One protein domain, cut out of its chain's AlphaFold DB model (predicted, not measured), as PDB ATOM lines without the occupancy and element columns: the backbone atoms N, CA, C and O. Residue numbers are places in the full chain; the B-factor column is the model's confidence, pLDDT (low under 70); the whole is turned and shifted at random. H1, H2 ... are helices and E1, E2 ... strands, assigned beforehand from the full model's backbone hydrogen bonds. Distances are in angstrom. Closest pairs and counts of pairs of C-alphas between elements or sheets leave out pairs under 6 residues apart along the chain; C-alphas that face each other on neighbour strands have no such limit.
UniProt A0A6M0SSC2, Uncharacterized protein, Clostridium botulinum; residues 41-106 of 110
ATOM      1  N   GLY A  41     219.740 186.392 115.110       91.62
ATOM      2  CA  GLY A  41     220.901 186.751 114.294       91.62
ATOM      3  C   GLY A  41     221.441 185.617 113.420       91.62
ATOM      4  O   GLY A  41     222.396 185.840 112.682       91.62
ATOM      5  N   GLU A  42     220.856 184.418 113.474       93.00
ATOM      6  CA  GLU A  42     221.358 183.244 112.767       93.00
ATOM      7  C   GLU A  42     221.084 183.307 111.265       93.00
ATOM      8  O   GLU A  42     219.994 183.643 110.784       93.00
ATOM      9  N   SER A  43     222.099 182.933 110.500       92.94
ATOM     10  CA  SER A  43     222.035 182.860 109.056       92.94
ATOM     11  C   SER A  43     223.028 181.834 108.520       92.94
ATOM     12  O   SER A  43     223.672 181.087 109.258       92.94
ATOM     13  N   THR A  44     223.128 181.788 107.200       94.06
ATOM     14  CA  THR A  44     224.102 180.974 106.494       94.06
ATOM     15  C   THR A  44     224.767 181.778 105.388       94.06
ATOM     16  O   THR A  44     224.183 182.717 104.842       94.06
ATOM     17  N   ILE A  45     225.991 181.392 105.048       95.25
ATOM     18  CA  ILE A  45     226.741 181.906 103.903       95.25
ATOM     19  C   ILE A  45     227.283 180.727 103.094       95.25
ATOM     20  O   ILE A  45     227.647 179.695 103.654       95.25
ATOM     21  N   LYS A  46     227.281 180.837 101.762       95.69
ATOM     22  CA  LYS A  46     227.896 179.818 100.898       95.69
ATOM     23  C   LYS A  46     229.415 179.966 100.966       95.69
ATOM     24  O   LYS A  46     229.892 181.090 100.844       95.69
ATOM     25  N   SER A  47     230.150 178.865 101.100       93.12
ATOM     26  CA  SER A  47     231.621 178.899 101.109       93.12
ATOM     27  C   SER A  47     232.193 179.481  99.816       93.12
ATOM     28  O   SER A  47     233.117 180.272  99.877       93.12
ATOM     29  N   GLY A  48     231.557 179.226  98.666       93.12
ATOM     30  CA  GLY A  48     231.920 179.841  97.376       93.12
ATOM     31  C   GLY A  48     231.703 181.362  97.283       93.12
ATOM     32  O   GLY A  48     231.880 181.949  96.230       93.12
ATOM     33  N   LYS A  49     231.258 182.037  98.351       93.62
ATOM     34  CA  LYS A  49     231.323 183.510  98.447       93.62
ATOM     35  C   LYS A  49     232.585 184.001  99.166       93.62
ATOM     36  O   LYS A  49     232.745 185.204  99.329       93.62
ATOM     37  N   LEU A  50     233.410 183.077  99.649       91.88
ATOM     38  CA  LEU A  50     234.602 183.291 100.464       91.88
ATOM     39  C   LEU A  50     235.797 182.545  99.845       91.88
ATOM     40  O   LEU A  50     236.636 182.040 100.578       91.88
ATOM     41  N   GLU A  51     235.829 182.410  98.514       85.94
ATOM     42  CA  GLU A  51     236.789 181.553  97.788       85.94
ATOM     43  C   GLU A  51     238.253 181.938  98.038       85.94
ATOM     44  O   GLU A  51     239.118 181.071  98.005       85.94
ATOM     45  N   ASP A  52     238.511 183.203  98.371       89.25
ATOM     46  CA  ASP A  52     239.850 183.719  98.672       89.25
ATOM     47  C   ASP A  52     240.265 183.555 100.148       89.25
ATOM     48  O   ASP A  52     241.324 184.036 100.552       89.25
ATOM     49  N   LEU A  53     239.426 182.936 100.987       88.31
ATOM     50  CA  LEU A  53     239.702 182.734 102.409       88.31
ATOM     51  C   LEU A  53     240.013 181.272 102.710       88.31
ATOM     52  O   LEU A  53     239.341 180.363 102.225       88.31
ATOM     53  N   ASP A  54     240.972 181.061 103.606       90.31
ATOM     54  CA  ASP A  54     241.151 179.771 104.257       90.31
ATOM     55  C   ASP A  54     239.960 179.489 105.192       90.31
ATOM     56  O   ASP A  54     239.619 180.290 106.070       90.31
ATOM     57  N   LEU A  55     239.296 178.355 104.966       92.56
ATOM     58  CA  LEU A  55     238.117 177.906 105.706       92.56
ATOM     59  C   LEU A  55     238.383 176.631 106.523       92.56
ATOM     60  O   LEU A  55     237.435 176.105 107.115       92.56
ATOM     61  N   GLU A  56     239.627 176.139 106.593       92.31
ATOM     62  CA  GLU A  56     239.991 174.940 107.369       92.31
ATOM     63  C   GLU A  56     239.625 175.101 108.851       92.31
ATOM     64  O   GLU A  56     239.038 174.192 109.460       92.31
ATOM     65  N   PHE A  57     239.796 176.322 109.380       92.94
ATOM     66  CA  PHE A  57     239.422 176.696 110.747       92.94
ATOM     67  C   PHE A  57     237.972 176.327 111.096       92.94
ATOM     68  O   PHE A  57     237.639 176.129 112.266       92.94
ATOM     69  N   TYR A  58     237.067 176.282 110.112       94.25
ATOM     70  CA  TYR A  58     235.652 176.031 110.358       94.25
ATOM     71  C   TYR A  58     235.416 174.604 110.872       94.25
ATOM     72  O   TYR A  58     234.640 174.401 111.811       94.25
ATOM     73  N   SER A  59     236.092 173.616 110.282       94.06
ATOM     74  CA  SER A  59     236.062 172.230 110.760       94.06
ATOM     75  C   SER A  59     236.932 172.020 111.992       94.06
ATOM     76  O   SER A  59     236.488 171.337 112.913       94.06
ATOM     77  N   GLU A  60     238.115 172.635 112.053       94.69
ATOM     78  CA  GLU A  60     239.035 172.503 113.193       94.69
ATOM     79  C   GLU A  60     238.411 172.990 114.505       94.69
ATOM     80  O   GLU A  60     238.531 172.342 115.543       94.69
ATOM     81  N   ASN A  61     237.650 174.086 114.450       92.81
ATOM     82  CA  ASN A  61     236.910 174.609 115.600       92.81
ATOM     83  C   ASN A  61     235.587 173.863 115.873       92.81
ATOM     84  O   ASN A  61     234.813 174.260 116.746       92.81
ATOM     85  N   GLY A  62     235.284 172.801 115.118       92.12
ATOM     86  CA  GLY A  62     234.091 171.975 115.309       92.12
ATOM     87  C   GLY A  62     232.772 172.644 114.900       92.12
ATOM     88  O   GLY A  62     231.702 172.207 115.331       92.12
ATOM     89  N   TYR A  63     232.795 173.695 114.071       92.25
ATOM     90  CA  TYR A  63     231.574 174.390 113.629       92.25
ATOM     91  C   TYR A  63     230.792 173.625 112.554       92.25
ATOM     92  O   TYR A  63     229.605 173.893 112.316       92.25
ATOM     93  N   GLY A  64     231.427 172.652 111.910       90.81
ATOM     94  CA  GLY A  64     230.791 171.726 110.990       90.81
ATOM     95  C   GLY A  64     231.801 170.797 110.334       90.81
ATOM     96  O   GLY A  64     232.911 170.621 110.820       90.81
ATOM     97  N   LYS A  65     231.381 170.178 109.232       92.19
ATOM     98  CA  LYS A  65     232.236 169.279 108.456       92.19
ATOM     99  C   LYS A  65     233.293 170.043 107.661       92.19
ATOM    100  O   LYS A  65     233.064 171.190 107.273       92.19
ATOM    101  N   GLU A  66     234.372 169.346 107.341       92.06
ATOM    102  CA  GLU A  66     235.361 169.790 106.364       92.06
ATOM    103  C   GLU A  66     234.686 170.079 105.008       92.06
ATOM    104  O   GLU A  66     233.709 169.415 104.628       92.06
ATOM    105  N   ASN A  67     235.170 171.098 104.292       89.56
ATOM    106  CA  ASN A  67     234.665 171.493 102.970       89.56
ATOM    107  C   ASN A  67     233.139 171.752 102.930       89.56
ATOM    108  O   ASN A  67     232.426 171.418 101.974       89.56
ATOM    109  N   ALA A  68     232.589 172.335 104.001       91.88
ATOM    110  CA  ALA A  68     231.172 172.668 104.086       91.88
ATOM    111  C   ALA A  68     230.760 173.724 103.039       91.88
ATOM    112  O   ALA A  68     231.140 174.885 103.119       91.88
ATOM    113  N   LYS A  69     229.876 173.343 102.102       93.62
ATOM    114  CA  LYS A  69     229.317 174.250 101.069       93.62
ATOM    115  C   LYS A  69     228.528 175.438 101.636       93.62
ATOM    116  O   LYS A  69     228.393 176.472 100.986       93.62
ATOM    117  N   THR A  70     227.968 175.261 102.830       94.81
ATOM    118  CA  THR A  70     227.156 176.257 103.528       94.81
ATOM    119  C   THR A  70     227.645 176.345 104.964       94.81
ATOM    120  O   THR A  70     227.545 175.371 105.711       94.81
ATOM    121  N   LEU A  71     228.139 177.517 105.341       95.19
ATOM    122  CA  LEU A  71     228.656 177.823 106.664       95.19
ATOM    123  C   LEU A  71     227.561 178.495 107.484       95.19
ATOM    124  O   LEU A  71     226.838 179.366 106.987       95.19
ATOM    125  N   LYS A  72     227.426 178.084 108.741       95.00
ATOM    126  CA  LYS A  72     226.540 178.751 109.691       95.00
ATOM    127  C   LYS A  72     227.241 179.978 110.242       95.00
ATOM    128  O   LYS A  72     228.431 179.929 110.547       95.00
ATOM    129  N   ILE A  73     226.484 181.057 110.360       95.50
ATOM    130  CA  ILE A  73     226.940 182.304 110.957       95.50
ATOM    131  C   ILE A  73     225.841 182.861 111.851       95.50
ATOM    132  O   ILE A  73     224.657 182.581 111.651       95.50
ATOM    133  N   TYR A  74     226.209 183.712 112.794       95.31
ATOM    134  CA  TYR A  74     225.247 184.520 113.526       95.31
ATOM    135  C   TYR A  74     225.758 185.943 113.718       95.31
ATOM    136  O   TYR A  74     226.958 186.174 113.844       95.31
ATOM    137  N   LYS A  75     224.838 186.907 113.727       95.44
ATOM    138  CA  LYS A  75     225.126 188.299 114.070       95.44
ATOM    139  C   LYS A  75     225.124 188.447 115.591       95.44
ATOM    140  O   LYS A  75     224.118 188.149 116.233       95.44
ATOM    141  N   ASN A  76     226.245 188.873 116.166       93.19
ATOM    142  CA  ASN A  76     226.355 189.127 117.600       93.19
ATOM    143  C   ASN A  76     225.738 190.485 117.990       93.19
ATOM    144  O   ASN A  76     225.291 191.256 117.143       93.19
ATOM    145  N   GLU A  77     225.737 190.792 119.287       89.56
ATOM    146  CA  GLU A  77     225.148 192.021 119.848       89.56
ATOM    147  C   GLU A  77     225.840 193.305 119.360       89.56
ATOM    148  O   GLU A  77     225.217 194.359 119.297       89.56
ATOM    149  N   LYS A  78     227.108 193.208 118.938       93.69
ATOM    150  CA  LYS A  78     227.872 194.308 118.320       93.69
ATOM    151  C   LYS A  78     227.616 194.437 116.815       93.69
ATOM    152  O   LYS A  78     228.227 195.264 116.149       93.69
ATOM    153  N   GLY A  79     226.749 193.596 116.258       92.56
ATOM    154  CA  GLY A  79     226.420 193.574 114.840       92.56
ATOM    155  C   GLY A  79     227.439 192.867 113.942       92.56
ATOM    156  O   GLY A  79     227.305 192.947 112.722       92.56
ATOM    157  N   ILE A  80     228.409 192.157 114.518       94.56
ATOM    158  CA  ILE A  80     229.461 191.431 113.796       94.56
ATOM    159  C   ILE A  80     228.986 190.007 113.502       94.56
ATOM    160  O   ILE A  80     228.408 189.351 114.370       94.56
ATOM    161  N   TYR A  81     229.247 189.519 112.288       94.00
ATOM    162  CA  TYR A  81     229.000 188.123 111.935       94.00
ATOM    163  C   TYR A  81     230.118 187.221 112.456       94.00
ATOM    164  O   TYR A  81     231.294 187.476 112.218       94.00
ATOM    165  N   VAL A  82     229.730 186.155 113.149       95.00
ATOM    166  CA  VAL A  82     230.623 185.148 113.727       95.00
ATOM    167  C   VAL A  82     230.265 183.783 113.147       95.00
ATOM    168  O   VAL A  82     229.083 183.481 112.978       95.00
ATOM    169  N   PHE A  83     231.269 182.962 112.835       94.88
ATOM    170  CA  PHE A  83     231.071 181.599 112.338       94.88
ATOM    171  C   PHE A  83     230.576 180.644 113.431       94.88
ATOM    172  O   PHE A  83     230.891 180.793 114.610       94.88
ATOM    173  N   GLY A  84     229.790 179.649 113.021       94.00
ATOM    174  CA  GLY A  84     229.217 178.629 113.894       94.00
ATOM    175  C   GLY A  84     227.758 178.885 114.280       94.00
ATOM    176  O   GLY A  84     227.067 179.737 113.718       94.00
ATOM    177  N   ASN A  85     227.258 178.078 115.219       92.50
ATOM    178  CA  ASN A  85     225.907 178.241 115.764       92.50
ATOM    179  C   ASN A  85     225.885 179.387 116.785       92.50
ATOM    180  O   ASN A  85     226.868 179.605 117.490       92.50
ATOM    181  N   ASN A  86     224.743 180.063 116.938       92.94
ATOM    182  CA  ASN A  86     224.601 181.044 118.010       92.94
ATOM    183  C   ASN A  86     224.657 180.323 119.379       92.94
ATOM    184  O   ASN A  86     223.838 179.425 119.626       92.94
ATOM    185  N   PRO A  87     225.571 180.700 120.297       90.94
ATOM    186  CA  PRO A  87     225.723 180.024 121.584       90.94
ATOM    187  C   PRO A  87     224.489 180.168 122.485       90.94
ATOM    188  O   PRO A  87     224.126 179.213 123.170       90.94
ATOM    189  N   ARG A  88     223.786 181.311 122.445       88.00
ATOM    190  CA  ARG A  88     222.563 181.540 123.237       88.00
ATOM    191  C   ARG A  88     221.440 180.612 122.786       88.00
ATOM    192  O   ARG A  88     220.804 179.957 123.609       88.00
ATOM    193  N   HIS A  89     221.233 180.516 121.473       87.62
ATOM    194  CA  HIS A  89     220.234 179.614 120.908       87.62
ATOM    195  C   HIS A  89     220.599 178.139 121.146       87.62
ATOM    196  O   HIS A  89     219.744 177.342 121.540       87.62
ATOM    197  N   THR A  90     221.879 177.788 120.996       89.19
ATOM    198  CA  THR A  90     222.385 176.433 121.263       89.19
ATOM    199  C   THR A  90     222.156 176.029 122.721       89.19
ATOM    200  O   THR A  90     221.647 174.940 122.983       89.19
ATOM    201  N   ALA A  91     222.463 176.910 123.679       89.94
ATOM    202  CA  ALA A  91     222.239 176.663 125.101       89.94
ATOM    203  C   ALA A  91     220.752 176.440 125.425       89.94
ATOM    204  O   ALA A  91     220.416 175.475 126.113       89.94
ATOM    205  N   ALA A  92     219.864 177.278 124.876       87.56
ATOM    206  CA  ALA A  92     218.419 177.144 125.053       87.56
ATOM    207  C   ALA A  92     217.894 175.807 124.499       87.56
ATOM    208  O   ALA A  92     217.202 175.073 125.204       87.56
ATOM    209  N   THR A  93     218.298 175.441 123.277       87.88
ATOM    210  CA  THR A  93     217.926 174.159 122.658       87.88
ATOM    211  C   THR A  93     218.440 172.969 123.471       87.88
ATOM    212  O   THR A  93     217.709 172.008 123.712       87.88
ATOM    213  N   ASN A  94     219.686 173.029 123.950       92.56
ATOM    214  CA  ASN A  94     220.268 171.972 124.777       92.56
ATOM    215  C   ASN A  94     219.514 171.799 126.098       92.56
ATOM    216  O   ASN A  94     219.258 170.667 126.513       92.56
ATOM    217  N   PHE A  95     219.138 172.899 126.752       92.69
ATOM    218  CA  PHE A  95     218.328 172.852 127.964       92.69
ATOM    219  C   PHE A  95     216.949 172.244 127.692       92.69
ATOM    220  O   PHE A  95     216.553 171.302 128.379       92.69
ATOM    221  N   GLN A  96     216.262 172.694 126.639       89.00
ATOM    222  CA  GLN A  96     214.974 172.135 126.237       89.00
ATOM    223  C   GLN A  96     215.072 170.623 125.992       89.00
ATOM    224  O   GLN A  96     214.263 169.863 126.516       89.00
ATOM    225  N   ASN A  97     216.094 170.155 125.273       91.62
ATOM    226  CA  ASN A  97     216.302 168.727 125.027       91.62
ATOM    227  C   ASN A  97     216.522 167.924 126.318       91.62
ATOM    228  O   ASN A  97     216.010 166.808 126.431       91.62
ATOM    229  N   LYS A  98     217.238 168.484 127.303       95.50
ATOM    230  CA  LYS A  98     217.399 167.862 128.629       95.50
ATOM    231  C   LYS A  98     216.060 167.742 129.355       95.50
ATOM    232  O   LYS A  98     215.755 166.666 129.861       95.50
ATOM    233  N   VAL A  99     215.240 168.796 129.344       93.25
ATOM    234  CA  VAL A  99     213.889 168.774 129.935       93.25
ATOM    235  C   VAL A  99     213.005 167.737 129.240       93.25
ATOM    236  O   VAL A  99     212.366 166.932 129.909       93.25
ATOM    237  N   LEU A 100     213.007 167.691 127.904       92.12
ATOM    238  CA  LEU A 100     212.225 166.715 127.135       92.12
ATOM    239  C   LEU A 100     212.666 165.275 127.406       92.12
ATOM    240  O   LEU A 100     211.830 164.375 127.463       92.12
ATOM    241  N   LYS A 101     213.974 165.042 127.574       95.06
ATOM    242  CA  LYS A 101     214.491 163.738 127.991       95.06
ATOM    243  C   LYS A 101     213.979 163.376 129.385       95.06
ATOM    244  O   LYS A 101     213.371 162.325 129.524       95.06
ATOM    245  N   TRP A 102     214.131 164.269 130.361       96.69
ATOM    246  CA  TRP A 102     213.633 164.056 131.720       96.69
ATOM    247  C   TRP A 102     212.124 163.759 131.752       96.69
ATOM    248  O   TRP A 102     211.700 162.833 132.438       96.69
ATOM    249  N   GLN A 103     211.310 164.468 130.960       94.50
ATOM    250  CA  GLN A 103     209.871 164.194 130.851       94.50
ATOM    251  C   GLN A 103     209.575 162.776 130.342       94.50
ATOM    252  O   GLN A 103     208.650 162.140 130.842       94.50
ATOM    253  N   ARG A 104     210.345 162.275 129.365       95.25
ATOM    254  CA  ARG A 104     210.201 160.896 128.866       95.25
ATOM    255  C   ARG A 104     210.608 159.871 129.911       95.25
ATOM    256  O   ARG A 104     209.854 158.939 130.166       95.25
ATOM    257  N   ASP A 105     211.751 160.090 130.553       96.75
ATOM    258  CA  ASP A 105     212.292 159.180 131.566       96.75
ATOM    259  C   ASP A 105     211.348 159.052 132.784       96.75
ATOM    260  O   ASP A 105     211.336 158.023 133.450       96.75
ATOM    261  N   ASN A 106     210.508 160.065 133.038       96.50
ATOM    262  CA  ASN A 106     209.499 160.071 134.108       96.50
ATOM    263  C   ASN A 106     208.070 159.745 133.627       96.50
ATOM    264  O   ASN A 106     207.116 159.917 134.382       96.50
TER     265      ASN A 106
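Overview. This is residues 41 to 106 of the 110 residues of an uncharacterized protein of Clostridium botulinum (UniProt A0A6M0SSC2). A small antiparallel sheet, E1, E2, E3 in order, forms a compact body with short helix H1; from it sticks out one long arm, residues 90 to 106, mostly H2. The printed part has 66 residues, with E1, H1, E2, E3, H2 along the chain, class mixed. It is loose, radius of gyration of the C-alphas 15.1 A, spanning 52 by 28 by 16 A.

Arrangement. Start at inner strand E2, residues 70 to 75. E1, residues 42 to 46, is antiparallel to it at 143 degrees; N 43 and O 73 are 2.8 A apart, within hydrogen-bond range. E3, residues 81 to 83, forms a hairpin with E2, antiparallel at 136 degrees; N 74 and O 82 are 2.9 A apart, within hydrogen-bond range. H1, residues 56 to 60, is only just not on the sheet, with 4 pairs of C-alphas within 10 A; its closest C-alpha pair with E3, Tyr 58 and Phe 83, is 7.5 A apart. H2, residues 87 to 105, is apart from E1, E2 and H1. In both helices every O i to N i+4 pair is within hydrogen-bond range.

Along the chain. Find C-alpha 42 at (221.358, 183.244, 112.767), where E1 begins. E2 runs 16.1 A; H2 runs 26.7 A to C-alpha 105 at (212.292, 159.180, 131.566).

Size, cuts and confidence. The farthest C-alphas, Asp 52 and Asn 106, are 52.3 A apart. The printed part has no cut, no link is long, and no printed residue is under 70 in pLDDT.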